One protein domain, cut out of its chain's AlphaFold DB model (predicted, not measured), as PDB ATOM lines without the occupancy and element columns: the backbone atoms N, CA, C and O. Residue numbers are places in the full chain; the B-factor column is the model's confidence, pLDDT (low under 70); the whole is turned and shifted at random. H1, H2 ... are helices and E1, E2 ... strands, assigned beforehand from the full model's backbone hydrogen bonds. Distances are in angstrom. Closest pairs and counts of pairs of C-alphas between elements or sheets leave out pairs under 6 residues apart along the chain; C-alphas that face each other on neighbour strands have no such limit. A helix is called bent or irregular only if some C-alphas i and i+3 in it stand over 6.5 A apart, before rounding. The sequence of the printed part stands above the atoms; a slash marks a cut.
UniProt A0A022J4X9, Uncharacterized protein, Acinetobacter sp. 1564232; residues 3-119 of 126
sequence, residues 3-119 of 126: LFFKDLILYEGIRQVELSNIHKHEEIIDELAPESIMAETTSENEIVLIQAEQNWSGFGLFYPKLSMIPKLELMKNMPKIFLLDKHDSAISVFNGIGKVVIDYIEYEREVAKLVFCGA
ATOM      1  N   LEU A   3     251.191 225.259 214.193       88.56
ATOM      2  CA  LEU A   3     252.061 224.990 215.335       88.56
ATOM      3  C   LEU A   3     253.415 225.657 215.102       88.56
ATOM      4  O   LEU A   3     253.959 225.575 213.995       88.56
ATOM      5  N   PHE A   4     253.970 226.272 216.139       86.38
ATOM      6  CA  PHE A   4     255.251 226.965 216.088       86.38
ATOM      7  C   PHE A   4     256.227 226.391 217.107       86.38
ATOM      8  O   PHE A   4     255.852 226.130 218.249       86.38
ATOM      9  N   PHE A   5     257.482 226.261 216.676       86.88
ATOM     10  CA  PHE A   5     258.567 225.703 217.473       86.88
ATOM     11  C   PHE A   5     259.801 226.587 217.449       86.88
ATOM     12  O   PHE A   5     260.082 227.229 216.428       86.88
ATOM     13  N   LYS A   6     260.594 226.548 218.522       81.06
ATOM     14  CA  LYS A   6     261.942 227.107 218.492       81.06
ATOM     15  C   LYS A   6     262.833 226.194 217.653       81.06
ATOM     16  O   LYS A   6     263.065 225.035 217.992       81.06
ATOM     17  N   ASP A   7     263.349 226.711 216.547       74.31
ATOM     18  CA  ASP A   7     264.333 225.984 215.755       74.31
ATOM     19  C   ASP A   7     265.716 226.167 216.395       74.31
ATOM     20  O   ASP A   7     266.244 227.273 216.461       74.31
ATOM     21  N   LEU A   8     266.293 225.085 216.923       62.81
ATOM     22  CA  LEU A   8     267.619 225.105 217.554       62.81
ATOM     23  C   LEU A   8     268.766 225.007 216.534       62.81
ATOM     24  O   LEU A   8     269.923 225.221 216.897       62.81
ATOM     25  N   ILE A   9     268.468 224.668 215.274       60.91
ATOM     26  CA  ILE A   9     269.460 224.525 214.198       60.91
ATOM     27  C   ILE A   9     269.697 225.876 213.507       60.91
ATOM     28  O   ILE A   9     270.797 226.152 213.025       60.91
ATOM     29  N   LEU A  10     268.689 226.747 213.504       56.00
ATOM     30  CA  LEU A  10     268.763 228.115 213.004       56.00
ATOM     31  C   LEU A  10     268.863 229.070 214.203       56.00
ATOM     32  O   LEU A  10     267.962 229.107 215.030       56.00
ATOM     33  N   TYR A  11     269.939 229.853 214.321       50.78
ATOM     34  CA  TYR A  11     270.047 230.892 215.360       50.78
ATOM     35  C   TYR A  11     268.804 231.813 215.284       50.78
ATOM     36  O   TYR A  11     268.617 232.490 214.277       50.78
ATOM     37  N   GLU A  12     267.939 231.779 216.307       61.16
ATOM     38  CA  GLU A  12     266.638 232.489 216.377       61.16
ATOM     39  C   GLU A  12     265.572 232.088 215.328       61.16
ATOM     40  O   GLU A  12     264.642 232.848 215.052       61.16
ATOM     41  N   GLY A  13     265.655 230.887 214.748       70.56
ATOM     42  CA  GLY A  13     264.652 230.408 213.795       70.56
ATOM     43  C   GLY A  13     263.344 229.964 214.459       70.56
ATOM     44  O   GLY A  13     263.343 229.399 215.552       70.56
ATOM     45  N   ILE A  14     262.222 230.179 213.769       80.88
ATOM     46  CA  ILE A  14     260.924 229.593 214.121       80.88
ATOM     47  C   ILE A  14     260.588 228.546 213.065       80.88
ATOM     48  O   ILE A  14     260.531 228.860 211.874       80.88
ATOM     49  N   ARG A  15     260.331 227.311 213.498       84.31
ATOM     50  CA  ARG A  15     259.793 226.262 212.628       84.31
ATOM     51  C   ARG A  15     258.271 226.272 212.720       84.31
ATOM     52  O   ARG A  15     257.724 226.346 213.815       84.31
ATOM     53  N   GLN A  16     257.602 226.155 211.579       85.62
ATOM     54  CA  GLN A  16     256.143 226.140 211.475       85.62
ATOM     55  C   GLN A  16     255.661 224.808 210.900       85.62
ATOM     56  O   GLN A  16     256.234 224.300 209.934       85.62
ATOM     57  N   VAL A  17     254.591 224.264 211.477       86.00
ATOM     58  CA  VAL A  17     253.871 223.094 210.960       86.00
ATOM     59  C   VAL A  17     252.394 223.449 210.838       86.00
ATOM     60  O   VAL A  17     251.776 223.886 211.804       86.00
ATOM     61  N   GLU A  18     251.825 223.266 209.651       86.06
ATOM     62  CA  GLU A  18     250.401 223.488 209.399       86.06
ATOM     63  C   GLU A  18     249.647 222.156 209.437       86.06
ATOM     64  O   GLU A  18     250.013 221.193 208.758       86.06
ATOM     65  N   LEU A  19     248.589 222.101 210.243       82.75
ATOM     66  CA  LEU A  19     247.705 220.951 210.355       82.75
ATOM     67  C   LEU A  19     246.450 221.198 209.516       82.75
ATOM     68  O   LEU A  19     245.640 222.074 209.826       82.75
ATOM     69  N   SER A  20     246.299 220.401 208.458       71.31
ATOM     70  CA  SER A  20     245.204 220.492 207.485       71.31
ATOM     71  C   SER A  20     244.124 219.414 207.653       71.31
ATOM     72  O   SER A  20     243.144 219.422 206.910       71.31
ATOM     73  N   ASN A  21     244.263 218.481 208.610       59.22
ATOM     74  CA  ASN A  21     243.377 217.317 208.726       59.22
ATOM     75  C   ASN A  21     242.917 217.048 210.173       59.22
ATOM     76  O   ASN A  21     243.668 216.552 211.010       59.22
ATOM     77  N   ILE A  22     241.630 217.316 210.419       56.03
ATOM     78  CA  ILE A  22     240.975 217.408 211.740       56.03
ATOM     79  C   ILE A  22     241.012 216.112 212.568       56.03
ATOM     80  O   ILE A  22     240.845 216.153 213.781       56.03
ATOM     81  N   HIS A  23     241.224 214.946 211.956       54.66
ATOM     82  CA  HIS A  23     240.966 213.664 212.629       54.66
ATOM     83  C   HIS A  23     242.061 213.192 213.603       54.66
ATOM     84  O   HIS A  23     241.870 212.154 214.230       54.66
ATOM     85  N   LYS A  24     243.180 213.920 213.752       63.41
ATOM     86  CA  LYS A  24     244.284 213.561 214.673       63.41
ATOM     87  C   LYS A  24     245.017 214.763 215.288       63.41
ATOM     88  O   LYS A  24     246.184 214.647 215.638       63.41
ATOM     89  N   HIS A  25     244.378 215.933 215.384       69.88
ATOM     90  CA  HIS A  25     245.074 217.126 215.887       69.88
ATOM     91  C   HIS A  25     245.642 216.918 217.298       69.88
ATOM     92  O   HIS A  25     246.792 217.260 217.519       69.88
ATOM     93  N   GLU A  26     244.886 216.298 218.206       71.25
ATOM     94  CA  GLU A  26     245.318 216.081 219.595       71.25
ATOM     95  C   GLU A  26     246.562 215.183 219.683       71.25
ATOM     96  O   GLU A  26     247.575 215.618 220.211       71.25
ATOM     97  N   GLU A  27     246.542 213.990 219.069       75.25
ATOM     98  CA  GLU A  27     247.692 213.065 219.078       75.25
ATOM     99  C   GLU A  27     248.967 213.715 218.513       75.25
ATOM    100  O   GLU A  27     250.054 213.533 219.052       75.25
ATOM    101  N   ILE A  28     248.832 214.484 217.425       75.25
ATOM    102  CA  ILE A  28     249.968 215.145 216.771       75.25
ATOM    103  C   ILE A  28     250.503 216.291 217.634       75.25
ATOM    104  O   ILE A  28     251.713 216.486 217.705       75.25
ATOM    105  N   ILE A  29     249.625 217.074 218.264       77.19
ATOM    106  CA  ILE A  29     250.039 218.203 219.101       77.19
ATOM    107  C   ILE A  29     250.707 217.697 220.378       77.19
ATOM    108  O   ILE A  29     251.776 218.200 220.715       77.19
ATOM    109  N   ASP A  30     250.145 216.671 221.018       76.31
ATOM    110  CA  ASP A  30     250.721 216.049 222.213       76.31
ATOM    111  C   ASP A  30     252.106 215.447 221.926       76.31
ATOM    112  O   ASP A  30     253.027 215.592 222.727       76.31
ATOM    113  N   GLU A  31     252.290 214.795 220.769       78.19
ATOM    114  CA  GLU A  31     253.593 214.238 220.380       78.19
ATOM    115  C   GLU A  31     254.624 215.333 220.067       78.19
ATOM    116  O   GLU A  31     255.809 215.185 220.374       78.19
ATOM    117  N   LEU A  32     254.190 216.431 219.445       78.81
ATOM    118  CA  LEU A  32     255.085 217.504 219.020       78.81
ATOM    119  C   LEU A  32     255.398 218.521 220.127       78.81
ATOM    120  O   LEU A  32     256.438 219.168 220.028       78.81
ATOM    121  N   ALA A  33     254.529 218.668 221.132       82.38
ATOM    122  CA  ALA A  33     254.644 219.613 222.247       82.38
ATOM    123  C   ALA A  33     255.079 221.034 221.809       82.38
ATOM    124  O   ALA A  33     256.147 221.508 222.206       82.38
ATOM    125  N   PRO A  34     254.298 221.713 220.945       86.25
ATOM    126  CA  PRO A  34     254.683 223.003 220.378       86.25
ATOM    127  C   PRO A  34     254.736 224.115 221.429       86.25
ATOM    128  O   PRO A  34     253.882 224.207 222.308       86.25
ATOM    129  N   GLU A  35     255.678 225.039 221.282       90.62
ATOM    130  CA  GLU A  35     255.825 226.197 222.167       90.62
ATOM    131  C   GLU A  35     254.746 227.262 221.922       90.62
ATOM    132  O   GLU A  35     254.428 228.045 222.821       90.62
ATOM    133  N   SER A  36     254.165 227.299 220.718       92.69
ATOM    134  CA  SER A  36     253.010 228.144 220.421       92.69
ATOM    135  C   SER A  36     252.041 227.514 219.417       92.69
ATOM    136  O   SER A  36     252.452 226.835 218.474       92.69
ATOM    137  N   ILE A  37     250.741 227.750 219.613       94.44
ATOM    138  CA  ILE A  37     249.649 227.157 218.827       94.44
ATOM    139  C   ILE A  37     248.704 228.253 218.322       94.44
ATOM    140  O   ILE A  37     248.272 229.117 219.079       94.44
ATOM    141  N   MET A  38     248.323 228.208 217.046       96.38
ATOM    142  CA  MET A  38     247.461 229.207 216.414       96.38
ATOM    143  C   MET A  38     246.215 228.595 215.788       96.38
ATOM    144  O   MET A  38     246.300 227.766 214.875       96.38
ATOM    145  N   ALA A  39     245.053 229.093 216.207       96.62
ATOM    146  CA  ALA A  39     243.801 228.858 215.501       96.62
ATOM    147  C   ALA A  39     243.757 229.685 214.208       96.62
ATOM    148  O   ALA A  39     244.111 230.866 214.203       96.62
ATOM    149  N   GLU A  40     243.272 229.083 213.128       95.25
ATOM    150  CA  GLU A  40     243.018 229.740 211.840       95.25
ATOM    151  C   GLU A  40     241.523 229.913 211.571       95.25
ATOM    152  O   GLU A  40     241.122 230.690 210.709       95.25
ATOM    153  N   THR A  41     240.691 229.198 212.325       94.50
ATOM    154  CA  THR A  41     239.234 229.270 212.259       94.50
ATOM    155  C   THR A  41     238.630 229.329 213.658       94.50
ATOM    156  O   THR A  41     239.206 228.852 214.635       94.50
ATOM    157  N   THR A  42     237.412 229.862 213.764       94.56
ATOM    158  CA  THR A  42     236.685 229.933 215.043       94.56
ATOM    159  C   THR A  42     236.415 228.556 215.652       94.56
ATOM    160  O   THR A  42     236.355 228.437 216.874       94.56
ATOM    161  N   SER A  43     236.270 227.518 214.821       92.31
ATOM    162  CA  SER A  43     236.083 226.126 215.252       92.31
ATOM    163  C   SER A  43     237.314 225.518 215.923       92.31
ATOM    164  O   SER A  43     237.174 224.566 216.680       92.31
ATOM    165  N   GLU A  44     238.509 226.050 215.669       93.31
ATOM    166  CA  GLU A  44     239.750 225.531 216.254       93.31
ATOM    167  C   GLU A  44     240.046 226.121 217.636       93.31
ATOM    168  O   GLU A  44     240.836 225.548 218.376       93.31
ATOM    169  N   ASN A  45     239.404 227.232 218.016       96.25
ATOM    170  CA  ASN A  45     239.707 227.953 219.256       96.25
ATOM    171  C   ASN A  45     239.607 227.084 220.517       96.25
ATOM    172  O   ASN A  45     240.429 227.219 221.417       96.25
ATOM    173  N   GLU A  46     238.604 226.206 220.599       94.06
ATOM    174  CA  GLU A  46     238.437 225.321 221.760       94.06
ATOM    175  C   GLU A  46     239.568 224.296 221.849       94.06
ATOM    176  O   GLU A  46     240.130 224.098 222.924       94.06
ATOM    177  N   ILE A  47     239.958 223.712 220.712       91.38
ATOM    178  CA  ILE A  47     241.070 222.759 220.637       91.38
ATOM    179  C   ILE A  47     242.374 223.456 221.028       91.38
ATOM    180  O   ILE A  47     243.114 222.943 221.859       91.38
ATOM    181  N   VAL A  48     242.630 224.653 220.491       93.56
ATOM    182  CA  VAL A  48     243.829 225.436 220.820       93.56
ATOM    183  C   VAL A  48     243.893 225.770 222.308       93.56
ATOM    184  O   VAL A  48     244.957 225.643 222.900       93.56
ATOM    185  N   LEU A  49     242.774 226.147 222.933       93.50
ATOM    186  CA  LEU A  49     242.734 226.426 224.372       93.50
ATOM    187  C   LEU A  49     243.082 225.202 225.221       93.50
ATOM    188  O   LEU A  49     243.882 225.317 226.147       93.50
ATOM    189  N   ILE A  50     242.478 224.051 224.911       91.00
ATOM    190  CA  ILE A  50     242.733 222.791 225.623       91.00
ATOM    191  C   ILE A  50     244.213 222.418 225.495       91.00
ATOM    192  O   ILE A  50     244.882 222.156 226.492       91.00
ATOM    193  N   GLN A  51     244.728 222.467 224.271       89.44
ATOM    194  CA  GLN A  51     246.087 222.052 223.953       89.44
ATOM    195  C   GLN A  51     247.144 223.001 224.522       89.44
ATOM    196  O   GLN A  51     248.167 222.546 225.027       89.44
ATOM    197  N   ALA A  52     246.895 224.312 224.507       90.75
ATOM    198  CA  ALA A  52     247.798 225.288 225.107       90.75
ATOM    199  C   ALA A  52     247.880 225.135 226.632       90.75
ATOM    200  O   ALA A  52     248.958 225.266 227.204       90.75
ATOM    201  N   GLU A  53     246.765 224.810 227.295       89.69
ATOM    202  CA  GLU A  53     246.760 224.517 228.730       89.69
ATOM    203  C   GLU A  53     247.533 223.236 229.058       89.69
ATOM    204  O   GLU A  53     248.321 223.223 230.002       89.69
ATOM    205  N   GLN A  54     247.325 222.167 228.283       87.69
ATOM    206  CA  GLN A  54     247.998 220.882 228.489       87.69
ATOM    207  C   GLN A  54     249.514 220.985 228.286       87.69
ATOM    208  O   GLN A  54     250.277 220.448 229.090       87.69
ATOM    209  N   ASN A  55     249.941 221.711 227.252       84.19
ATOM    210  CA  ASN A  55     251.341 221.798 226.839       84.19
ATOM    211  C   ASN A  55     252.080 223.031 227.387       84.19
ATOM    212  O   ASN A  55     253.268 223.193 227.120       84.19
ATOM    213  N   TRP A  56     251.406 223.891 228.163       88.19
ATOM    214  CA  TRP A  56     251.955 225.173 228.636       88.19
ATOM    215  C   TRP A  56     252.463 226.074 227.495       88.19
ATOM    216  O   TRP A  56     253.452 226.797 227.632       88.19
ATOM    217  N   SER A  57     251.764 226.049 226.362       90.12
ATOM    218  CA  SER A  57     252.131 226.781 225.149       90.12
ATOM    219  C   SER A  57     251.558 228.198 225.144       90.12
ATOM    220  O   SER A  57     250.460 228.459 225.645       90.12
ATOM    221  N   GLY A  58     252.259 229.122 224.483       94.19
ATOM    222  CA  GLY A  58     251.627 230.359 224.026       94.19
ATOM    223  C   GLY A  58     250.544 230.058 222.985       94.19
ATOM    224  O   GLY A  58     250.590 229.025 222.317       94.19
ATOM    225  N   PHE A  59     249.548 230.930 222.828       96.31
ATOM    226  CA  PHE A  59     248.491 230.648 221.855       96.31
ATOM    227  C   PHE A  59     247.847 231.858 221.182       96.31
ATOM    228  O   PHE A  59     247.826 232.972 221.702       96.31
ATOM    229  N   GLY A  60     247.283 231.611 220.002       97.88
ATOM    230  CA  GLY A  60     246.474 232.545 219.232       97.88
ATOM    231  C   GLY A  60     245.049 232.040 219.044       97.88
ATOM    232  O   GLY A  60     244.868 230.894 218.628       97.88
ATOM    233  N   LEU A  61     244.046 232.893 219.288       98.19
ATOM    234  CA  LEU A  61     242.643 232.598 218.960       98.19
ATOM    235  C   LEU A  61     242.110 233.471 217.819       98.19
ATOM    236  O   LEU A  61     242.356 234.679 217.762       98.19
ATOM    237  N   PHE A  62     241.303 232.853 216.959       98.12
ATOM    238  CA  PHE A  62     240.708 233.443 215.765       98.12
ATOM    239  C   PHE A  62     239.257 233.866 216.039       98.12
ATOM    240  O   PHE A  62     238.384 233.006 216.175       98.12
ATOM    241  N   TYR A  63     238.990 235.170 216.154       97.38
ATOM    242  CA  TYR A  63     237.693 235.752 216.550       97.38
ATOM    243  C   TYR A  63     237.040 235.034 217.756       97.38
ATOM    244  O   TYR A  63     235.958 234.444 217.623       97.38
ATOM    245  N   PRO A  64     237.699 235.005 218.933       97.25
ATOM    246  CA  PRO A  64     237.176 234.322 220.115       97.25
ATOM    247  C   PRO A  64     235.851 234.919 220.607       97.25
ATOM    248  O   PRO A  64     235.615 236.123 220.556       97.25
ATOM    249  N   LYS A  65     234.982 234.062 221.154       95.69
ATOM    250  CA  LYS A  65     233.698 234.479 221.740       95.69
ATOM    251  C   LYS A  65     233.894 234.965 223.176       95.69
ATOM    252  O   LYS A  65     234.692 234.395 223.915       95.69
ATOM    253  N   LEU A  66     233.070 235.914 223.626       95.25
ATOM    254  CA  LEU A  66     233.057 236.385 225.023       95.25
ATOM    255  C   LEU A  66     232.872 235.253 226.050       95.25
ATOM    256  O   LEU A  66     233.400 235.325 227.153       95.25
ATOM    257  N   SER A  67     232.172 234.174 225.684       95.50
ATOM    258  CA  SER A  67     231.997 232.997 226.546       95.50
ATOM    259  C   SER A  67     233.312 232.294 226.911       95.50
ATOM    260  O   SER A  67     233.324 231.502 227.845       95.50
ATOM    261  N   MET A  68     234.406 232.566 226.192       95.44
ATOM    262  CA  MET A  68     235.734 232.007 226.461       95.44
ATOM    263  C   MET A  68     236.507 232.794 227.531       95.44
ATOM    264  O   MET A  68     237.481 232.273 228.067       95.44
ATOM    265  N   ILE A  69     236.071 234.012 227.884       94.88
ATOM    266  CA  ILE A  69     236.756 234.886 228.854       94.88
ATOM    267  C   ILE A  69     237.036 234.192 230.194       94.88
ATOM    268  O   ILE A  69     238.192 234.225 230.611       94.88
ATOM    269  N   PRO A  70     236.074 233.503 230.842       94.88
ATOM    270  CA  PRO A  70     236.343 232.863 232.129       94.88
ATOM    271  C   PRO A  70     237.511 231.872 232.068       94.88
ATOM    272  O   PRO A  70     238.318 231.799 232.988       94.88
ATOM    273  N   LYS A  71     237.646 231.131 230.959       93.56
ATOM    274  CA  LYS A  71     238.765 230.204 230.758       93.56
ATOM    275  C   LYS A  71     240.077 230.949 230.500       93.56
ATOM    276  O   LYS A  71     241.105 230.577 231.056       93.56
ATOM    277  N   LEU A  72     240.039 232.018 229.707       94.31
ATOM    278  CA  LEU A  72     241.207 232.853 229.408       94.31
ATOM    279  C   LEU A  72     241.781 233.544 230.653       94.31
ATOM    280  O   LEU A  72     243.000 233.677 230.768       94.31
ATOM    281  N   GLU A  73     240.922 233.949 231.590       91.44
ATOM    282  CA  GLU A  73     241.325 234.538 232.872       91.44
ATOM    283  C   GLU A  73     242.017 233.522 233.791       91.44
ATOM    284  O   GLU A  73     242.990 233.863 234.464       91.44
ATOM    285  N   LEU A  74     241.587 232.252 233.779       91.75
ATOM    286  CA  LEU A  74     242.282 231.173 234.499       91.75
ATOM    287  C   LEU A  74     243.690 230.926 233.936       91.75
ATOM    288  O   LEU A  74     244.605 230.576 234.677       91.75
ATOM    289  N   MET A  75     243.887 231.182 232.641       89.75
ATOM    290  CA  MET A  75     245.159 231.051 231.926       89.75
ATOM    291  C   MET A  75     245.966 232.366 231.922       89.75
ATOM    292  O   MET A  75     246.666 232.675 230.955       89.75
ATOM    293  N   LYS A  76     245.877 233.182 232.985       86.06
ATOM    294  CA  LYS A  76     246.483 234.529 233.039       86.06
ATOM    295  C   LYS A  76     247.987 234.566 232.733       86.06
ATOM    296  O   LYS A  76     248.428 235.498 232.074       86.06
ATOM    297  N   ASN A  77     248.736 233.538 233.134       87.69
ATOM    298  CA  ASN A  77     250.194 233.485 232.977       87.69
ATOM    299  C   ASN A  77     250.645 233.012 231.585       87.69
ATOM    300  O   ASN A  77     251.828 233.089 231.275       87.69
ATOM    301  N   MET A  78     249.730 232.512 230.749       90.75
ATOM    302  CA  MET A  78     250.072 232.083 229.397       90.75
ATOM    303  C   MET A  78     250.024 233.275 228.432       90.75
ATOM    304  O   MET A  78     249.008 233.983 228.396       90.75
ATOM    305  N   PRO A  79     251.080 233.508 227.633       93.62
ATOM    306  CA  PRO A  79     251.061 234.497 226.564       93.62
ATOM    307  C   PRO A  79     249.981 234.162 225.535       93.62
ATOM    308  O   PRO A  79     249.879 233.021 225.082       93.62
ATOM    309  N   LYS A  80     249.170 235.153 225.159       96.00
ATOM    310  CA  LYS A  80     248.040 234.935 224.255       96.00
ATOM    311  C   LYS A  80     247.760 236.120 223.337       96.00
ATOM    312  O   LYS A  80     247.814 237.274 223.776       96.00
ATOM    313  N   ILE A  81     247.458 235.816 222.076       98.06
ATOM    314  CA  ILE A  81     247.100 236.778 221.028       98.06
ATOM    315  C   ILE A  81     245.665 236.508 220.555       98.06
ATOM    316  O   ILE A  81     245.252 235.359 220.402       98.06
ATOM    317  N   PHE A  82     244.906 237.561 220.277       98.25
ATOM    318  CA  PHE A  82     243.543 237.470 219.761       98.25
ATOM    319  C   PHE A  82     243.432 238.220 218.437       98.25
ATOM    320  O   PHE A  82     243.680 239.424 218.395       98.25
ATOM    321  N   LEU A  83     243.023 237.530 217.372       98.44
ATOM    322  CA  LEU A  83     242.582 238.190 216.147       98.44
ATOM    323  C   LEU A  83     241.110 238.577 216.298       98.44
ATOM    324  O   LEU A  83     240.266 237.702 216.494       98.44
ATOM    325  N   LEU A  84     240.806 239.870 216.200       97.94
ATOM    326  CA  LEU A  84     239.443 240.402 216.247       97.94
ATOM    327  C   LEU A  84     239.146 241.275 215.033       97.94
ATOM    328  O   LEU A  84     240.047 241.765 214.355       97.94
ATOM    329  N   ASP A  85     237.857 241.505 214.781       94.81
ATOM    330  CA  ASP A  85     237.454 242.480 213.775       94.81
ATOM    331  C   ASP A  85     237.747 243.878 214.320       94.81
ATOM    332  O   ASP A  85     237.580 244.138 215.512       94.81
ATOM    333  N   LYS A  86     238.162 244.805 213.453       94.12
ATOM    334  CA  LYS A  86     238.469 246.190 213.843       94.12
ATOM    335  C   LYS A  86     237.318 246.914 214.548       94.12
ATOM    336  O   LYS A  86     237.566 247.895 215.244       94.12
ATOM    337  N   HIS A  87     236.083 246.473 214.323       94.38
ATOM    338  CA  HIS A  87     234.867 247.053 214.886       94.38
ATOM    339  C   HIS A  87     234.249 246.180 215.981       94.38
ATOM    340  O   HIS A  87     233.118 246.438 216.397       94.38
ATOM    341  N   ASP A  88     234.954 245.145 216.441       93.69
ATOM    342  CA  ASP A  88     234.463 244.265 217.493       93.69
ATOM    343  C   ASP A  88     234.328 245.034 218.820       93.69
ATOM    344  O   ASP A  88     235.260 245.681 219.308       93.69
ATOM    345  N   SER A  89     233.142 244.974 219.428       93.62
ATOM    346  CA  SER A  89     232.862 245.657 220.693       93.62
ATOM    347  C   SER A  89     233.629 245.058 221.878       93.62
ATOM    348  O   SER A  89     233.772 245.713 222.912       93.62
ATOM    349  N   ALA A  90     234.157 243.841 221.731       94.19
ATOM    350  CA  ALA A  90     234.920 243.130 222.745       94.19
ATOM    351  C   ALA A  90     236.419 243.475 222.759       94.19
ATOM    352  O   ALA A  90     237.118 243.003 223.657       94.19
ATOM    353  N   ILE A  91     236.928 244.310 221.836       95.69
ATOM    354  CA  ILE A  91     238.363 244.665 221.753       95.69
ATOM    355  C   ILE A  91     238.926 245.093 223.112       95.69
ATOM    356  O   ILE A  91     239.980 244.614 223.526       95.69
ATOM    357  N   SER A  92     238.224 245.978 223.827       95.44
ATOM    358  CA  SER A  92     238.699 246.474 225.126       95.44
ATOM    359  C   SER A  92     238.786 245.376 226.183       95.44
ATOM    360  O   SER A  92     239.644 245.448 227.055       95.44
ATOM    361  N   VAL A  93     237.897 244.383 226.122       95.88
ATOM    362  CA  VAL A  93     237.865 243.277 227.082       95.88
ATOM    363  C   VAL A  93     239.032 242.335 226.812       95.88
ATOM    364  O   VAL A  93     239.804 242.039 227.718       95.88
ATOM    365  N   PHE A  94     239.224 241.931 225.555       96.31
ATOM    366  CA  PHE A  94     240.324 241.046 225.174       96.31
ATOM    367  C   PHE A  94     241.704 241.689 225.362       96.31
ATOM    368  O   PHE A  94     242.620 241.003 225.810       96.31
ATOM    369  N   ASN A  95     241.842 243.002 225.135       94.12
ATOM    370  CA  ASN A  95     243.079 243.739 225.435       94.12
ATOM    371  C   ASN A  95     243.445 243.741 226.928       94.12
ATOM    372  O   ASN A  95     244.612 243.910 227.269       94.12
ATOM    373  N   GLY A  96     242.472 243.556 227.825       93.50
ATOM    374  CA  GLY A  96     242.737 243.402 229.257       93.50
ATOM    375  C   GLY A  96     243.314 242.035 229.637       93.50
ATOM    376  O   GLY A  96     243.826 241.883 230.742       93.50
ATOM    377  N   ILE A  97     243.231 241.041 228.745       93.62
ATOM    378  CA  ILE A  97     243.547 239.629 229.030       93.62
ATOM    379  C   ILE A  97     244.769 239.144 228.222       93.62
ATOM    380  O   ILE A  97     245.464 238.203 228.620       93.62
ATOM    381  N   GLY A  98     245.035 239.777 227.079       94.06
ATOM    382  CA  GLY A  98     246.126 239.458 226.163       94.06
ATOM    383  C   GLY A  98     246.243 240.508 225.060       94.06
ATOM    384  O   GLY A  98     245.596 241.552 225.112       94.06
ATOM    385  N   LYS A  99     247.071 240.248 224.047       96.06
ATOM    386  CA  LYS A  99     247.267 241.197 222.942       96.06
ATOM    387  C   LYS A  99     246.208 240.995 221.861       96.06
ATOM    388  O   LYS A  99     246.068 239.895 221.337       96.06
ATOM    389  N   VAL A 100     245.511 242.063 221.476       97.69
ATOM    390  CA  VAL A 100     244.600 242.058 220.320       97.69
ATOM    391  C   VAL A 100     245.322 242.556 219.071       97.69
ATOM    392  O   VAL A 100     246.072 243.531 219.114       97.69
ATOM    393  N   VAL A 101     245.051 241.902 217.948       97.75
ATOM    394  CA  VAL A 101     245.470 242.285 216.596       97.75
ATOM    395  C   VAL A 101     244.266 242.202 215.657       97.75
ATOM    396  O   VAL A 101     243.281 241.525 215.951       97.75
ATOM    397  N   ILE A 102     244.331 242.919 214.539       97.25
ATOM    398  CA  ILE A 102     243.213 243.058 213.585       97.25
ATOM    399  C   ILE A 102     243.565 242.456 212.219       97.25
ATOM    400  O   ILE A 102     242.690 242.060 211.454       97.25
ATOM    401  N   ASP A 103     244.856 242.392 211.904       97.19
ATOM    402  CA  ASP A 103     245.356 241.860 210.648       97.19
ATOM    403  C   ASP A 103     245.826 240.411 210.821       97.19
ATOM    404  O   ASP A 103     246.498 240.073 211.795       97.19
ATOM    405  N   TYR A 104     245.484 239.550 209.861       96.56
ATOM    406  CA  TYR A 104     245.844 238.132 209.920       96.56
ATOM    407  C   TYR A 104     247.363 237.907 209.810       96.56
ATOM    408  O   TYR A 104     247.899 237.022 210.473       96.56
ATOM    409  N   ILE A 105     248.076 238.706 209.008       96.56
ATOM    410  CA  ILE A 105     249.533 238.578 208.849       96.56
ATOM    411  C   ILE A 105     250.233 239.011 210.141       96.56
ATOM    412  O   ILE A 105     251.197 238.376 210.575       96.56
ATOM    413  N   GLU A 106     249.750 240.081 210.778       96.62
ATOM    414  CA  GLU A 106     250.207 240.471 212.112       96.62
ATOM    415  C   GLU A 106     249.910 239.376 213.140       96.62
ATOM    416  O   GLU A 106     250.798 239.005 213.903       96.62
ATOM    417  N   TYR A 107     248.704 238.816 213.124       97.88
ATOM    418  CA  TYR A 107     248.308 237.721 214.002       97.88
ATOM    419  C   TYR A 107     249.238 236.517 213.905       97.88
ATOM    420  O   TYR A 107     249.788 236.101 214.923       97.88
ATOM    421  N   GLU A 108     249.504 236.021 212.699       96.19
ATOM    422  CA  GLU A 108     250.428 234.905 212.504       96.19
ATOM    423  C   GLU A 108     251.835 235.229 213.024       96.19
ATOM    424  O   GLU A 108     252.426 234.438 213.763       96.19
ATOM    425  N   ARG A 109     252.355 236.428 212.728       94.19
ATOM    426  CA  ARG A 109     253.669 236.865 213.227       94.19
ATOM    427  C   ARG A 109     253.731 236.956 214.746       94.19
ATOM    428  O   ARG A 109     254.752 236.599 215.327       94.19
ATOM    429  N   GLU A 110     252.702 237.495 215.386       94.88
ATOM    430  CA  GLU A 110     252.688 237.684 216.836       94.88
ATOM    431  C   GLU A 110     252.516 236.360 217.576       94.88
ATOM    432  O   GLU A 110     253.190 236.146 218.580       94.88
ATOM    433  N   VAL A 111     251.702 235.439 217.051       95.00
ATOM    434  CA  VAL A 111     251.569 234.095 217.630       95.00
ATOM    435  C   VAL A 111     252.864 233.300 217.471       95.00
ATOM    436  O   VAL A 111     253.297 232.651 218.423       95.00
ATOM    437  N   ALA A 112     253.540 233.412 216.324       91.81
ATOM    438  CA  ALA A 112     254.845 232.792 216.117       91.81
ATOM    439  C   ALA A 112     255.880 233.288 217.140       91.81
ATOM    440  O   ALA A 112     256.614 232.490 217.711       91.81
ATOM    441  N   LYS A 113     255.914 234.590 217.452       91.00
ATOM    442  CA  LYS A 113     256.856 235.151 218.440       91.00
ATOM    443  C   LYS A 113     256.666 234.611 219.857       91.00
ATOM    444  O   LYS A 113     257.611 234.684 220.643       91.00
ATOM    445  N   LEU A 114     255.498 234.053 220.186       91.19
ATOM    446  CA  LEU A 114     255.259 233.476 221.508       91.19
ATOM    447  C   LEU A 114     256.188 232.295 221.825       91.19
ATOM    448  O   LEU A 114     256.409 232.029 223.005       91.19
ATOM    449  N   VAL A 115     256.812 231.655 220.822       86.31
ATOM    450  CA  VAL A 115     257.842 230.618 221.055       86.31
ATOM    451  C   VAL A 115     259.014 231.132 221.898       86.31
ATOM    452  O   VAL A 115     259.670 230.364 222.597       86.31
ATOM    453  N   PHE A 116     259.275 232.442 221.869       76.00
ATOM    454  CA  PHE A 116     260.321 233.076 222.669       76.00
ATOM    455  C   PHE A 116     259.813 233.581 224.021       76.00
ATOM    456  O   PHE A 116     260.621 233.874 224.898       76.00
ATOM    457  N   CYS A 117     258.498 233.661 224.231       66.88
ATOM    458  CA  CYS A 117     257.938 234.080 225.513       66.88
ATOM    459  C   CYS A 117     258.138 233.016 226.602       66.88
ATOM    460  O   CYS A 117     258.329 233.380 227.757       66.88
ATOM    461  N   GLY A 118     258.216 231.727 226.240       54.12
ATOM    462  CA  GLY A 118     258.621 230.658 227.165       54.12
ATOM    463  C   GLY A 118     260.072 230.774 227.664       54.12
ATOM    464  O   GLY A 118     260.416 230.186 228.683       54.12
ATOM    465  N   ALA A 119     260.920 231.571 226.995       42.06
ATOM    466  CA  ALA A 119     262.287 231.860 227.442       42.06
ATOM    467  C   ALA A 119     262.367 233.002 228.477       42.06
ATOM    468  O   ALA A 119     263.449 233.260 229.002       42.06
TER     469      ALA A 119
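AT A GLANCE: This is residues 3 to 119 of the 126 residues of an uncharacterized protein of Acinetobacter sp. 1564232 (UniProt A0A022J4X9). A single sheet of six strands, curled like part of a barrel, wraps round the last helix, H5, on one face. H2 covers the middle of the other face over E3 and E4, with H1 beside H2 and H4 over the edge strand E6. The printed part has 117 residues with five named helices and six named strands, in the order E1 E2 H1 E3 H2 E4 H3 E5 H4 E6 H5; the sheet is mixed, in the order E2 E1 E3 E4 E5 E6, and the class is mixed, helices and strands. The whole is compact, with a radius of gyration of the C-alphas of 13.5 A and a rounded outline of 42 by 32 by 25 A.

HOW THE PARTS SIT: Start at edge strand E2, residues 13 to 18, and E1, residues 3 to 7, an antiparallel hairpin at 154 degrees; N 5 and O 15 are 2.9 A apart, within hydrogen-bond range. E1 is antiparallel to E3, residues 36 to 38, with N 4 and O 36 at 2.8 A. E3 is parallel to E4, residues 58 to 62, at 5 degrees, with N 60 and O 37 at 2.8 A. E4 is parallel to E5, residues 80 to 83, with N 81 and O 59 at 2.9 A, and E5 to edge strand E6, residues 99 to 101, with N 82 and O 99 at 2.8 A. The sheet is twisted and curls round H5, residues 104 to 119; the closest C-alphas of H5 and E4 are those of Leu 114 and Gly 58, 5.4 A apart. H2, residues 42 to 55, is on the opposite face, which gives three layers, helices on both faces of a sheet. H2 lies over E3 and E4 at a height of 7.9 A over the sheet and runs along the strands, at 4 degrees to E4 on the local plane. H1, residues 22 to 32, touches H2, the closest C-alphas being those of Ile 29 and Gln 51, 7.3 A apart, and they run the same way at a shallow tilt of 24 degrees. H1 only grazes the sheet, with residues 29 to 32. H4, residues 91 to 95, lies over E6 on the same face as H2, at a height of 8.0 A over the sheet. H3, residues 66 to 74, is not on the sheet but is near H2, with 7 pairs of C-alphas within 10 A. E3, H2, E4, then E4, H3, E5, then E5, H4, E6 are strand-helix-strand units, each with parallel neighbour strands and a right-handed crossover; E2, H1, E3 is a split one, with E1 between its strands, also right-handed. Every O i to N i+4 pair is within hydrogen-bond range in H4, against 5 of 7 in H1, 8 of 10 in H2, 3 of 5 in H3 and 6 of 12 in H5.

IN THESE COORDINATES: Find C-alpha 3 at (252.061, 224.990, 215.335), where E1 begins; it runs 12.3 A, and E2 16.4 A. E4 runs 14.0 A from C-alpha 58 at (251.627, 230.359, 224.026), E5 10.3 A, E3 6.9 A and E6 6.7 A. H5 runs 24.8 A to C-alpha 119 at (262.287, 231.860, 227.442), H2 20.5 A, H1 15.9 A, H3 14.2 A and H4 6.1 A. H1 and H3 are irregular, with C-alphas 23 and 26 8.6 A apart and 67 and 70 7.1 A; H2 is only just irregular, with 43 and 46 7.0 A apart.

THE WHOLE: Look to Ile 9 and Ser 89 for the two C-alphas farthest apart, 42.8 A. The printed part, residues 3 to 119, has no cut and no long link; E5 to H4, 7 residues, is short but not tight, and the other links are tight. The mean pLDDT of the printed part is 87.3, and residues 8 to 12, 21 to 25 and 117 to 119 are under 70.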